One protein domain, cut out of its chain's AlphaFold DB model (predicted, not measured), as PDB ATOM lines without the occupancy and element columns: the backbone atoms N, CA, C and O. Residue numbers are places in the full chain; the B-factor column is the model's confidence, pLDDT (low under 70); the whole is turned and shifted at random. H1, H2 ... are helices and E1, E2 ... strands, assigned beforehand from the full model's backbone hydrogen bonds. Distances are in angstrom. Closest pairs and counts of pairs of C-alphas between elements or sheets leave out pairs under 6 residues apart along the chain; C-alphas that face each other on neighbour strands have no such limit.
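What this domain is: This is residues 394 to 489 of the 494 residues of an uncharacterized protein of Seminavis robusta (UniProt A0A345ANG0). A strongly twisted sheet of four strands makes a wall with helices over one face and the other face bare; H1 is over E1 at one edge and H3 is over E2. The longest helix, H2, runs between H1 and H3, touches both, and reaches the sheet only with its last residues, 445 to 450. The printed part has 96 residues with three named helices and four named strands, in the order H1 E1 H2 E2 E3 H3 E4; the sheet runs E1 E4 E2 E3, all antiparallel, and the class is mixed, helices and strands. The whole is compact, with a radius of gyration of the C-alphas of 12.6 A, and rounded, spanning 33 by 32 by 22 A.

Where its parts are: In the sheet, E1 is residues 415 to 419, 13.4 A from first to last C-alpha, E4 is residues 481 to 488, 20.5 A, E2 is residues 454 to 462, 21.6 A, and E3 is residues 467 to 470, 10.2 A. E2 bends by 66 degrees at residue 457. H2, residues 431 to 450, is 28.5 A long; H1, residues 396 to 410, is 21.1 A; H3, residues 475 to 480, is 8.9 A. C-alpha 396, where H1 begins, is at (135.090, 119.404, 97.245); C-alpha 450, where H2 ends, is at (147.254, 98.952, 102.399); C-alpha 488, where E4 ends, is at (137.288, 93.728, 96.615).

How they stand to each other: E1 and E4 are antiparallel, with N 416 and O 486 within hydrogen-bond range at 2.7 A. E4 and E2 are antiparallel, with N 485 and O 459 at 2.8 A. E2 and E3 form a hairpin, with N 460 and O 468 at 2.8 A. E1 and E3 are the edge strands and are apart. H1 and H3 lie on the same face of the sheet, in two layers, helices on one face of a sheet. H1 stands up from the sheet at 48 degrees, over E1, at a height over the sheet of 10.3 A; its closest C-alpha pair with E1 is Ser 408 and Lys 416, 5.7 A. H3 is over E2 at a height over the sheet of 9.4 A and runs along the strands, at 8 degrees to E2 on the local plane. H2 only grazes the sheet; its closest C-alphas with E2 are those of Lys 449 and Pro 456, 5.8 A. With residues 436 to 441 alone H2 touches residues 397 to 401 of H1, at a steep tilt of 44 degrees, the same way; the closest C-alphas are those of Tyr 397 and Ile 437, 6.0 A. With residues 435 to 442 alone H2 touches H3, only just about perpendicular at 71 degrees; the closest C-alphas are those of Arg 438 and Arg 475, 6.0 A. H1 and H3 are apart. E1, H2, E2, with E4 between the strands, and E3, H3, E4, with E2 between, are split strand-helix-strand units, two same-way strands with a helix between them in the chain; both crossovers are right-handed. In H1, H2 and H3 every O i to N i+4 pair is within hydrogen-bond range.

The domain as a whole: The C-alphas farthest apart are those of Gln 394 and Ser 464, 35.1 A. The printed part has no cut. The link from E1 to H2, 11 residues, is long; the other links are tight. The mean pLDDT of the printed part is 90.8, and no printed residue is under 70.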
ATOM      1  N   GLN A 394     137.861 116.535 103.143       90.88
ATOM      2  CA  GLN A 394     138.704 117.719 103.357       90.88
ATOM      3  C   GLN A 394     138.319 118.897 102.459       90.88
ATOM      4  O   GLN A 394     138.474 120.060 102.820       90.88
ATOM      5  N   ASN A 395     137.858 118.614 101.243       90.69
ATOM      6  CA  ASN A 395     137.452 119.625 100.270       90.69
ATOM      7  C   ASN A 395     136.525 119.010  99.213       90.69
ATOM      8  O   ASN A 395     136.281 117.803  99.209       90.69
ATOM      9  N   LYS A 396     136.032 119.839  98.285       90.44
ATOM     10  CA  LYS A 396     135.090 119.404  97.245       90.44
ATOM     11  C   LYS A 396     135.615 118.285  96.335       90.44
ATOM     12  O   LYS A 396     134.830 117.446  95.912       90.44
ATOM     13  N   TYR A 397     136.920 118.257  96.050       92.62
ATOM     14  CA  TYR A 397     137.532 117.234  95.196       92.62
ATOM     15  C   TYR A 397     137.687 115.904  95.933       92.62
ATOM     16  O   TYR A 397     137.448 114.853  95.350       92.62
ATOM     17  N   ASP A 398     138.025 115.957  97.223       94.31
ATOM     18  CA  ASP A 398     138.052 114.776  98.090       94.31
ATOM     19  C   ASP A 398     136.664 114.135  98.208       94.31
ATOM     20  O   ASP A 398     136.513 112.936  97.986       94.31
ATOM     21  N   LEU A 399     135.627 114.949  98.439       92.94
ATOM     22  CA  LEU A 399     134.250 114.456  98.461       92.94
ATOM     23  C   LEU A 399     133.844 113.815  97.125       92.94
ATOM     24  O   LEU A 399     133.257 112.735  97.127       92.94
ATOM     25  N   GLN A 400     134.166 114.463  95.999       91.56
ATOM     26  CA  GLN A 400     133.859 113.942  94.664       91.56
ATOM     27  C   GLN A 400     134.439 112.540  94.470       91.56
ATOM     28  O   GLN A 400     133.714 111.618  94.112       91.56
ATOM     29  N   VAL A 401     135.734 112.379  94.742       94.25
ATOM     30  CA  VAL A 401     136.417 111.093  94.586       94.25
ATOM     31  C   VAL A 401     135.832 110.037  95.523       94.25
ATOM     32  O   VAL A 401     135.556 108.920  95.085       94.25
ATOM     33  N   LYS A 402     135.605 110.380  96.798       93.44
ATOM     34  CA  LYS A 402     135.032 109.447  97.777       93.44
ATOM     35  C   LYS A 402     133.661 108.952  97.352       93.44
ATOM     36  O   LYS A 402     133.418 107.758  97.460       93.44
ATOM     37  N   ILE A 403     132.789 109.816  96.834       91.25
ATOM     38  CA  ILE A 403     131.465 109.401  96.355       91.25
ATOM     39  C   ILE A 403     131.574 108.365  95.235       91.25
ATOM     40  O   ILE A 403     130.900 107.342  95.320       91.25
ATOM     41  N   GLU A 404     132.432 108.572  94.233       90.81
ATOM     42  CA  GLU A 404     132.566 107.602  93.135       90.81
ATOM     43  C   GLU A 404     133.141 106.258  93.618       90.81
ATOM     44  O   GLU A 404     132.684 105.191  93.204       90.81
ATOM     45  N   ILE A 405     134.082 106.289  94.569       92.50
ATOM     46  CA  ILE A 405     134.581 105.068  95.211       92.50
ATOM     47  C   ILE A 405     133.449 104.375  95.979       92.50
ATOM     48  O   ILE A 405     133.164 103.208  95.718       92.50
ATOM     49  N   LEU A 406     132.761 105.079  96.881       89.62
ATOM     50  CA  LEU A 406     131.671 104.521  97.691       89.62
ATOM     51  C   LEU A 406     130.550 103.936  96.811       89.62
ATOM     52  O   LEU A 406     130.024 102.871  97.134       89.62
ATOM     53  N   LYS A 407     130.229 104.583  95.682       87.88
ATOM     54  CA  LYS A 407     129.277 104.088  94.675       87.88
ATOM     55  C   LYS A 407     129.709 102.753  94.080       87.88
ATOM     56  O   LYS A 407     128.906 101.827  94.036       87.88
ATOM     57  N   SER A 408     130.974 102.624  93.678       88.81
ATOM     58  CA  SER A 408     131.480 101.369  93.105       88.81
ATOM     59  C   SER A 408     131.360 100.192  94.084       88.81
ATOM     60  O   SER A 408     131.001  99.082  93.698       88.81
ATOM     61  N   PHE A 409     131.563 100.437  95.379       85.19
ATOM     62  CA  PHE A 409     131.398  99.426  96.421       85.19
ATOM     63  C   PHE A 409     129.943  99.133  96.779       85.19
ATOM     64  O   PHE A 409     129.669  98.083  97.346       85.19
ATOM     65  N   ALA A 410     128.998 100.007  96.434       80.19
ATOM     66  CA  ALA A 410     127.583  99.734  96.652       80.19
ATOM     67  C   ALA A 410     127.084  98.546  95.801       80.19
ATOM     68  O   ALA A 410     126.101  97.909  96.170       80.19
ATOM     69  N   SER A 411     127.786  98.200  94.715       78.81
ATOM     70  CA  SER A 411     127.470  97.049  93.860       78.81
ATOM     71  C   SER A 411     127.668  95.693  94.569       78.81
ATOM     72  O   SER A 411     128.382  95.588  95.577       78.81
ATOM     73  N   VAL A 412     127.046  94.629  94.052       75.69
ATOM     74  CA  VAL A 412     127.124  93.272  94.635       75.69
ATOM     75  C   VAL A 412     128.343  92.479  94.183       75.69
ATOM     76  O   VAL A 412     128.857  91.657  94.946       75.69
ATOM     77  N   GLU A 413     128.853  92.783  93.000       81.31
ATOM     78  CA  GLU A 413     129.963  92.106  92.337       81.31
ATOM     79  C   GLU A 413     131.277  92.294  93.106       81.31
ATOM     80  O   GLU A 413     131.481  93.311  93.767       81.31
ATOM     81  N   VAL A 414     132.187  91.320  93.034       86.00
ATOM     82  CA  VAL A 414     133.535  91.452  93.623       86.00
ATOM     83  C   VAL A 414     134.400  92.394  92.797       86.00
ATOM     84  O   VAL A 414     135.134  93.209  93.356       86.00
ATOM     85  N   GLU A 415     134.322  92.285  91.469       90.12
ATOM     86  CA  GLU A 415     134.982  93.221  90.569       90.12
ATOM     87  C   GLU A 415     134.166  94.514  90.504       90.12
ATOM     88  O   GLU A 415     132.982  94.525  90.176       90.12
ATOM     89  N   LYS A 416     134.816  95.612  90.866       90.94
ATOM     90  CA  LYS A 416     134.269  96.957  90.916       90.94
ATOM     91  C   LYS A 416     134.736  97.736  89.701       90.94
ATOM     92  O   LYS A 416     135.874  97.586  89.255       90.94
ATOM     93  N   ARG A 417     133.865  98.609  89.201       93.25
ATOM     94  CA  ARG A 417     134.110  99.452  88.028       93.25
ATOM     95  C   ARG A 417     133.998 100.921  88.397       93.25
ATOM     96  O   ARG A 417     133.032 101.324  89.040       93.25
ATOM     97  N   ILE A 418     134.958 101.716  87.937       94.25
ATOM     98  CA  ILE A 418     134.904 103.179  87.970       94.25
ATOM     99  C   ILE A 418     135.244 103.703  86.578       94.25
ATOM    100  O   ILE A 418     136.292 103.364  86.021       94.25
ATOM    101  N   TYR A 419     134.386 104.561  86.028       93.12
ATOM    102  CA  TYR A 419     134.745 105.369  84.869       93.12
ATOM    103  C   TYR A 419     135.598 106.543  85.344       93.12
ATOM    104  O   TYR A 419     135.217 107.311  86.227       93.12
ATOM    105  N   ILE A 420     136.791 106.679  84.773       91.75
ATOM    106  CA  ILE A 420     137.758 107.696  85.192       91.75
ATOM    107  C   ILE A 420     137.255 109.104  84.850       91.75
ATOM    108  O   ILE A 420     137.687 110.074  85.453       91.75
ATOM    109  N   THR A 421     136.314 109.253  83.923       89.69
ATOM    110  CA  THR A 421     135.638 110.532  83.672       89.69
ATOM    111  C   THR A 421     134.802 110.993  84.864       89.69
ATOM    112  O   THR A 421     134.783 112.183  85.177       89.69
ATOM    113  N   ASP A 422     134.183 110.060  85.587       89.19
ATOM    114  CA  ASP A 422     133.186 110.368  86.614       89.19
ATOM    115  C   ASP A 422     133.832 110.977  87.862       89.19
ATOM    116  O   ASP A 422     133.236 111.819  88.538       89.19
ATOM    117  N   ILE A 423     135.106 110.666  88.130       89.31
ATOM    118  CA  ILE A 423     135.845 111.264  89.255       89.31
ATOM    119  C   ILE A 423     136.089 112.769  89.057       89.31
ATOM    120  O   ILE A 423     136.369 113.471  90.027       89.31
ATOM    121  N   TYR A 424     135.981 113.280  87.826       86.88
ATOM    122  CA  TYR A 424     136.068 114.713  87.535       86.88
ATOM    123  C   TYR A 424     134.709 115.422  87.669       86.88
ATOM    124  O   TYR A 424     134.666 116.636  87.870       86.88
ATOM    125  N   GLY A 425     133.601 114.677  87.624       78.69
ATOM    126  CA  GLY A 425     132.245 115.222  87.620       78.69
ATOM    127  C   GLY A 425     131.866 115.907  86.299       78.69
ATOM    128  O   GLY A 425     132.556 115.794  85.292       78.69
ATOM    129  N   SER A 426     130.749 116.637  86.309       71.94
ATOM    130  CA  SER A 426     130.129 117.241  85.116       71.94
ATOM    131  C   SER A 426     130.705 118.600  84.700       71.94
ATOM    132  O   SER A 426     130.306 119.152  83.677       71.94
ATOM    133  N   LYS A 427     131.623 119.180  85.484       75.31
ATOM    134  CA  LYS A 427     132.179 120.515  85.217       75.31
ATOM    135  C   LYS A 427     133.470 120.433  84.412       75.31
ATOM    136  O   LYS A 427     134.304 119.563  84.647       75.31
ATOM    137  N   VAL A 428     133.683 121.414  83.536       78.94
ATOM    138  CA  VAL A 428     134.988 121.627  82.900       78.94
ATOM    139  C   VAL A 428     135.999 121.994  83.987       78.94
ATOM    140  O   VAL A 428     135.815 122.963  84.723       78.94
ATOM    141  N   LEU A 429     137.052 121.188  84.113       85.31
ATOM    142  CA  LEU A 429     138.104 121.367  85.111       85.31
ATOM    143  C   LEU A 429     139.406 121.834  84.470       85.31
ATOM    144  O   LEU A 429     139.793 121.336  83.407       85.31
ATOM    145  N   SER A 430     140.126 122.703  85.181       88.75
ATOM    146  CA  SER A 430     141.500 123.062  84.830       88.75
ATOM    147  C   SER A 430     142.428 121.839  84.905       88.75
ATOM    148  O   SER A 430     142.169 120.868  85.626       88.75
ATOM    149  N   ASN A 431     143.559 121.880  84.197       87.12
ATOM    150  CA  ASN A 431     144.562 120.810  84.277       87.12
ATOM    151  C   ASN A 431     145.147 120.663  85.695       87.12
ATOM    152  O   ASN A 431     145.457 119.544  86.123       87.12
ATOM    153  N   GLY A 432     145.237 121.765  86.449       90.38
ATOM    154  CA  GLY A 432     145.631 121.757  87.859       90.38
ATOM    155  C   GLY A 432     144.637 120.985  88.731       90.38
ATOM    156  O   GLY A 432     145.035 120.095  89.485       90.38
ATOM    157  N   ASP A 433     143.337 121.237  88.562       90.69
ATOM    158  CA  ASP A 433     142.283 120.531  89.300       90.69
ATOM    159  C   ASP A 433     142.248 119.037  88.965       90.69
ATOM    160  O   ASP A 433     142.205 118.202  89.871       90.69
ATOM    161  N   LYS A 434     142.356 118.675  87.678       91.38
ATOM    162  CA  LYS A 434     142.451 117.266  87.248       91.38
ATOM    163  C   LYS A 434     143.650 116.567  87.890       91.38
ATOM    164  O   LYS A 434     143.539 115.430  88.349       91.38
ATOM    165  N   THR A 435     144.792 117.249  87.965       92.25
ATOM    166  CA  THR A 435     146.006 116.725  88.608       92.25
ATOM    167  C   THR A 435     145.798 116.498  90.104       92.25
ATOM    168  O   THR A 435     146.194 115.453  90.628       92.25
ATOM    169  N   ARG A 436     145.125 117.432  90.786       93.19
ATOM    170  CA  ARG A 436     144.775 117.311  92.205       93.19
ATOM    171  C   ARG A 436     143.809 116.152  92.462       93.19
ATOM    172  O   ARG A 436     144.061 115.363  93.367       93.19
ATOM    173  N   ILE A 437     142.763 116.002  91.648       94.56
ATOM    174  CA  ILE A 437     141.795 114.895  91.748       94.56
ATOM    175  C   ILE A 437     142.488 113.543  91.580       94.56
ATOM    176  O   ILE A 437     142.304 112.656  92.408       94.56
ATOM    177  N   ARG A 438     143.351 113.390  90.565       95.31
ATOM    178  CA  ARG A 438     144.117 112.147  90.365       95.31
ATOM    179  C   ARG A 438     145.011 111.822  91.557       95.31
ATOM    180  O   ARG A 438     145.129 110.657  91.916       95.31
ATOM    181  N   LYS A 439     145.648 112.833  92.161       96.00
ATOM    182  CA  LYS A 439     146.476 112.645  93.362       96.00
ATOM    183  C   LYS A 439     145.638 112.076  94.514       96.00
ATOM    184  O   LYS A 439     146.001 111.032  95.040       96.00
ATOM    185  N   ILE A 440     144.501 112.705  94.813       96.62
ATOM    186  CA  ILE A 440     143.557 112.249  95.848       96.62
ATOM    187  C   ILE A 440     143.081 110.816  95.561       96.62
ATOM    188  O   ILE A 440     143.090 109.966  96.447       96.62
ATOM    189  N   PHE A 441     142.708 110.528  94.313       96.50
ATOM    190  CA  PHE A 441     142.254 109.202  93.893       96.50
ATOM    191  C   PHE A 441     143.307 108.119  94.147       96.50
ATOM    192  O   PHE A 441     143.002 107.082  94.730       96.50
ATOM    193  N   ILE A 442     144.561 108.373  93.763       97.12
ATOM    194  CA  ILE A 442     145.675 107.441  93.990       97.12
ATOM    195  C   ILE A 442     145.924 107.239  95.491       97.12
ATOM    196  O   ILE A 442     146.120 106.106  95.922       97.12
ATOM    197  N   GLU A 443     145.900 108.307  96.292       96.75
ATOM    198  CA  GLU A 443     146.097 108.236  97.748       96.75
ATOM    199  C   GLU A 443     145.034 107.360  98.428       96.75
ATOM    200  O   GLU A 443     145.386 106.455  99.186       96.75
ATOM    201  N   LEU A 444     143.756 107.551  98.089       95.94
ATOM    202  CA  LEU A 444     142.655 106.754  98.641       95.94
ATOM    203  C   LEU A 444     142.730 105.281  98.209       95.94
ATOM    204  O   LEU A 444     142.527 104.388  99.028       95.94
ATOM    205  N   PHE A 445     143.078 104.992  96.951       95.88
ATOM    206  CA  PHE A 445     143.261 103.609  96.495       95.88
ATOM    207  C   PHE A 445     144.461 102.919  97.152       95.88
ATOM    208  O   PHE A 445     144.391 101.732  97.475       95.88
ATOM    209  N   ASN A 446     145.548 103.654  97.401       95.19
ATOM    210  CA  ASN A 446     146.687 103.135  98.154       95.19
ATOM    211  C   ASN A 446     146.304 102.824  99.607       95.19
ATOM    212  O   ASN A 446     146.737 101.802 100.139       95.19
ATOM    213  N   GLU A 447     145.469 103.655 100.237       93.88
ATOM    214  CA  GLU A 447     144.927 103.383 101.570       93.88
ATOM    215  C   GLU A 447     144.049 102.121 101.583       93.88
ATOM    216  O   GLU A 447     144.240 101.252 102.437       93.88
ATOM    217  N   LEU A 448     143.128 101.980 100.623       92.12
ATOM    218  CA  LEU A 448     142.277 100.790 100.496       92.12
ATOM    219  C   LEU A 448     143.110  99.515 100.302       92.12
ATOM    220  O   LEU A 448     142.845  98.502 100.949       92.12
ATOM    221  N   LYS A 449     144.149  99.578  99.461       92.69
ATOM    222  CA  LYS A 449     145.091  98.476  99.231       92.69
ATOM    223  C   LYS A 449     145.883  98.133 100.495       92.69
ATOM    224  O   LYS A 449     145.956  96.969 100.876       92.69
ATOM    225  N   LYS A 450     146.460  99.136 101.169       91.12
ATOM    226  CA  LYS A 450     147.254  98.952 102.399       91.12
ATOM    227  C   LYS A 450     146.436  98.283 103.504       91.12
ATOM    228  O   LYS A 450     146.948  97.411 104.199       91.12
ATOM    229  N   ASN A 451     145.172  98.673 103.636       86.69
ATOM    230  CA  ASN A 451     144.263  98.144 104.646       86.69
ATOM    231  C   ASN A 451     143.509  96.876 104.202       86.69
ATOM    232  O   ASN A 451     142.612  96.440 104.918       86.69
ATOM    233  N   LYS A 452     143.867  96.276 103.054       88.44
ATOM    234  CA  LYS A 452     143.265  95.034 102.533       88.44
ATOM    235  C   LYS A 452     141.742  95.116 102.347       88.44
ATOM    236  O   LYS A 452     141.022  94.175 102.651       88.44
ATOM    237  N   TYR A 453     141.248  96.254 101.858       86.50
ATOM    238  CA  TYR A 453     139.864  96.378 101.373       86.50
ATOM    239  C   TYR A 453     139.732  95.971  99.900       86.50
ATOM    240  O   TYR A 453     138.649  95.601  99.447       86.50
ATOM    241  N   ILE A 454     140.830  96.048  99.145       91.69
ATOM    242  CA  ILE A 454     140.903  95.676  97.729       91.69
ATOM    243  C   ILE A 454     142.151  94.846  97.459       91.69
ATOM    244  O   ILE A 454     143.173  94.996  98.133       91.69
ATOM    245  N   GLN A 455     142.079  94.023  96.417       92.06
ATOM    246  CA  GLN A 455     143.235  93.327  95.872       92.06
ATOM    247  C   GLN A 455     144.274  94.324  95.325       92.06
ATOM    248  O   GLN A 455     143.923  95.420  94.882       92.06
ATOM    249  N   PRO A 456     145.572  93.965  95.321       93.00
ATOM    250  CA  PRO A 456     146.652  94.875  94.935       93.00
ATOM    251  C   PRO A 456     146.703  95.205  93.436       93.00
ATOM    252  O   PRO A 456     147.506  96.060  93.048       93.00
ATOM    253  N   THR A 457     145.894  94.515  92.632       94.62
ATOM    254  CA  THR A 457     145.918  94.497  91.170       94.62
ATOM    255  C   THR A 457     144.758  95.301  90.589       94.62
ATOM    256  O   THR A 457     143.610  95.165  91.008       94.62
ATOM    257  N   PHE A 458     145.056  96.070  89.549       95.94
ATOM    258  CA  PHE A 458     144.121  96.882  88.781       95.94
ATOM    259  C   PHE A 458     144.112  96.439  87.321       95.94
ATOM    260  O   PHE A 458     145.173  96.149  86.761       95.94
ATOM    261  N   LYS A 459     142.939  96.459  86.684       96.56
ATOM    262  CA  LYS A 459     142.820  96.391  85.222       96.56
ATOM    263  C   LYS A 459     142.335  97.742  84.712       96.56
ATOM    264  O   LYS A 459     141.385  98.313  85.237       96.56
ATOM    265  N   LEU A 460     143.003  98.263  83.701       95.94
ATOM    266  CA  LEU A 460     142.702  99.538  83.069       95.94
ATOM    267  C   LEU A 460     142.302  99.277  81.624       95.94
ATOM    268  O   LEU A 460     142.956  98.481  80.953       95.94
ATOM    269  N   ILE A 461     141.249  99.941  81.160       95.50
ATOM    270  CA  ILE A 461     140.786  99.839  79.773       95.50
ATOM    271  C   ILE A 461     140.969 101.200  79.103       95.50
ATOM    272  O   ILE A 461     140.461 102.219  79.595       95.50
ATOM    273  N   SER A 462     141.713 101.214  77.999       91.81
ATOM    274  CA  SER A 462     141.952 102.408  77.187       91.81
ATOM    275  C   SER A 462     140.712 102.801  76.382       91.81
ATOM    276  O   SER A 462     139.763 102.031  76.240       91.81
ATOM    277  N   SER A 463     140.724 103.993  75.782       85.25
ATOM    278  CA  SER A 463     139.677 104.392  74.829       85.25
ATOM    279  C   SER A 463     139.585 103.460  73.614       85.25
ATOM    280  O   SER A 463     138.510 103.314  73.051       85.25
ATOM    281  N   SER A 464     140.689 102.799  73.257       86.69
ATOM    282  CA  SER A 464     140.779 101.789  72.195       86.69
ATOM    283  C   SER A 464     140.472 100.360  72.665       86.69
ATOM    284  O   SER A 464     140.872  99.408  72.003       86.69
ATOM    285  N   GLU A 465     139.826 100.203  73.826       88.81
ATOM    286  CA  GLU A 465     139.468  98.917  74.450       88.81
ATOM    287  C   GLU A 465     140.653  97.991  74.769       88.81
ATOM    288  O   GLU A 465     140.474  96.824  75.118       88.81
ATOM    289  N   LYS A 466     141.888  98.503  74.723       90.00
ATOM    290  CA  LYS A 466     143.065  97.736  75.134       90.00
ATOM    291  C   LYS A 466     143.104  97.648  76.653       90.00
ATOM    292  O   LYS A 466     143.043  98.665  77.348       90.00
ATOM    293  N   MET A 467     143.250  96.427  77.160       93.38
ATOM    294  CA  MET A 467     143.341  96.153  78.589       93.38
ATOM    295  C   MET A 467     144.800  96.117  79.045       93.38
ATOM    296  O   MET A 467     145.640  95.465  78.425       93.38
ATOM    297  N   LYS A 468     145.099  96.783  80.160       93.44
ATOM    298  CA  LYS A 468     146.397  96.716  80.838       93.44
ATOM    299  C   LYS A 468     146.211  96.374  82.308       93.44
ATOM    300  O   LYS A 468     145.403  96.997  82.991       93.44
ATOM    301  N   GLN A 469     147.007  95.437  82.807       95.44
ATOM    302  CA  GLN A 469     147.050  95.084  84.224       95.44
ATOM    303  C   GLN A 469     148.236  95.768  84.917       95.44
ATOM    304  O   GLN A 469     149.311  95.916  84.334       95.44
ATOM    305  N   THR A 470     148.046  96.230  86.151       95.25
ATOM    306  CA  THR A 470     149.106  96.852  86.955       95.25
ATOM    307  C   THR A 470     148.843  96.699  88.448       95.25
ATOM    308  O   THR A 470     147.698  96.582  88.867       95.25
ATOM    309  N   ASN A 471     149.894  96.780  89.261       94.19
ATOM    310  CA  ASN A 471     149.785  96.785  90.721       94.19
ATOM    311  C   ASN A 471     149.871  98.198  91.318       94.19
ATOM    312  O   ASN A 471     149.802  98.360  92.539       94.19
ATOM    313  N   GLN A 472     150.053  99.227  90.484       93.88
ATOM    314  CA  GLN A 472     150.221 100.605  90.932       93.88
ATOM    315  C   GLN A 472     149.507 101.579  89.998       93.88
ATOM    316  O   GLN A 472     149.757 101.619  88.793       93.88
ATOM    317  N   LEU A 473     148.644 102.415  90.575       94.44
ATOM    318  CA  LEU A 473     148.012 103.511  89.854       94.44
ATOM    319  C   LEU A 473     148.959 104.710  89.782       94.44
ATOM    320  O   LEU A 473     149.531 105.139  90.783       94.44
ATOM    321  N   THR A 474     149.090 105.280  88.587       94.31
ATOM    322  CA  THR A 474     149.854 106.508  88.345       94.31
ATOM    323  C   THR A 474     148.979 107.536  87.638       94.31
ATOM    324  O   THR A 474     147.971 107.204  87.010       94.31
ATOM    325  N   ARG A 475     149.371 108.813  87.705       92.19
ATOM    326  CA  ARG A 475     148.631 109.892  87.030       92.19
ATOM    327  C   ARG A 475     148.558 109.684  85.517       92.19
ATOM    328  O   ARG A 475     147.530 109.996  84.923       92.19
ATOM    329  N   LEU A 476     149.625 109.152  84.918       91.75
ATOM    330  CA  LEU A 476     149.686 108.850  83.489       91.75
ATOM    331  C   LEU A 476     148.654 107.780  83.120       91.75
ATOM    332  O   LEU A 476     147.861 107.984  82.205       91.75
ATOM    333  N   LEU A 477     148.587 106.697  83.900       92.25
ATOM    334  CA  LEU A 477     147.614 105.625  83.687       92.25
ATOM    335  C   LEU A 477     146.171 106.129  83.802       92.25
ATOM    336  O   LEU A 477     145.356 105.818  82.940       92.25
ATOM    337  N   LEU A 478     145.865 106.968  84.793       92.12
ATOM    338  CA  LEU A 478     144.541 107.594  84.916       92.12
ATOM    339  C   LEU A 478     144.241 108.618  83.807       92.12
ATOM    340  O   LEU A 478     143.100 109.028  83.643       92.12
ATOM    341  N   SER A 479     145.246 109.085  83.068       89.31
ATOM    342  CA  SER A 479     145.040 110.022  81.955       89.31
ATOM    343  C   SER A 479     144.811 109.300  80.627       89.31
ATOM    344  O   SER A 479     144.113 109.826  79.770       89.31
ATOM    345  N   GLN A 480     145.393 108.112  80.459       90.44
ATOM    346  CA  GLN A 480     145.363 107.339  79.211       90.44
ATOM    347  C   GLN A 480     144.207 106.333  79.129       90.44
ATOM    348  O   GLN A 480     143.982 105.740  78.075       90.44
ATOM    349  N   ASN A 481     143.502 106.097  80.237       93.25
ATOM    350  CA  ASN A 481     142.475 105.065  80.334       93.25
ATOM    351  C   ASN A 481     141.118 105.664  80.697       93.25
ATOM    352  O   ASN A 481     141.042 106.684  81.383       93.25
ATOM    353  N   LYS A 482     140.051 104.999  80.248       94.31
ATOM    354  CA  LYS A 482     138.666 105.410  80.501       94.31
ATOM    355  C   LYS A 482     138.034 104.678  81.679       94.31
ATOM    356  O   LYS A 482     137.196 105.252  82.366       94.31
ATOM    357  N   ILE A 483     138.428 103.430  81.927       96.25
ATOM    358  CA  ILE A 483     137.829 102.581  82.962       96.25
ATOM    359  C   ILE A 483     138.928 102.004  83.844       96.25
ATOM    360  O   ILE A 483     139.960 101.543  83.351       96.25
ATOM    361  N   LEU A 484     138.661 101.999  85.147       96.69
ATOM    362  CA  LEU A 484     139.386 101.239  86.150       96.69
ATOM    363  C   LEU A 484     138.500 100.096  86.650       96.69
ATOM    364  O   LEU A 484     137.380 100.329  87.107       96.69
ATOM    365  N   LEU A 485     139.036  98.881  86.613       96.12
ATOM    366  CA  LEU A 485     138.494  97.711  87.290       96.12
ATOM    367  C   LEU A 485     139.429  97.305  88.430       96.12
ATOM    368  O   LEU A 485     140.656  97.294  88.280       96.12
ATOM    369  N   PHE A 486     138.848  96.953  89.569       94.81
ATOM    370  CA  PHE A 486     139.569  96.456  90.738       94.81
ATOM    371  C   PHE A 486     138.711  95.432  91.472       94.81
ATOM    372  O   PHE A 486     137.501  95.412  91.302       94.81
ATOM    373  N   GLN A 487     139.315  94.576  92.287       91.62
ATOM    374  CA  GLN A 487     138.572  93.571  93.046       91.62
ATOM    375  C   GLN A 487     138.558  93.922  94.528       91.62
ATOM    376  O   GLN A 487     139.585  94.304  95.088       91.62
ATOM    377  N   GLU A 488     137.401  93.768  95.160       88.88
ATOM    378  CA  GLU A 488     137.288  93.728  96.615       88.88
ATOM    379  C   GLU A 488     138.153  92.599  97.201       88.88
ATOM    380  O   GLU A 488     138.265  91.511  96.628       88.88
ATOM    381  N   ASP A 489     138.737  92.837  98.375       86.31
ATOM    382  CA  ASP A 489     139.348  91.763  99.149       86.31
ATOM    383  C   ASP A 489     138.280  90.996  99.943       86.31
ATOM    384  O   ASP A 489     137.734  91.474 100.935       86.31
TER     385      ASP A 489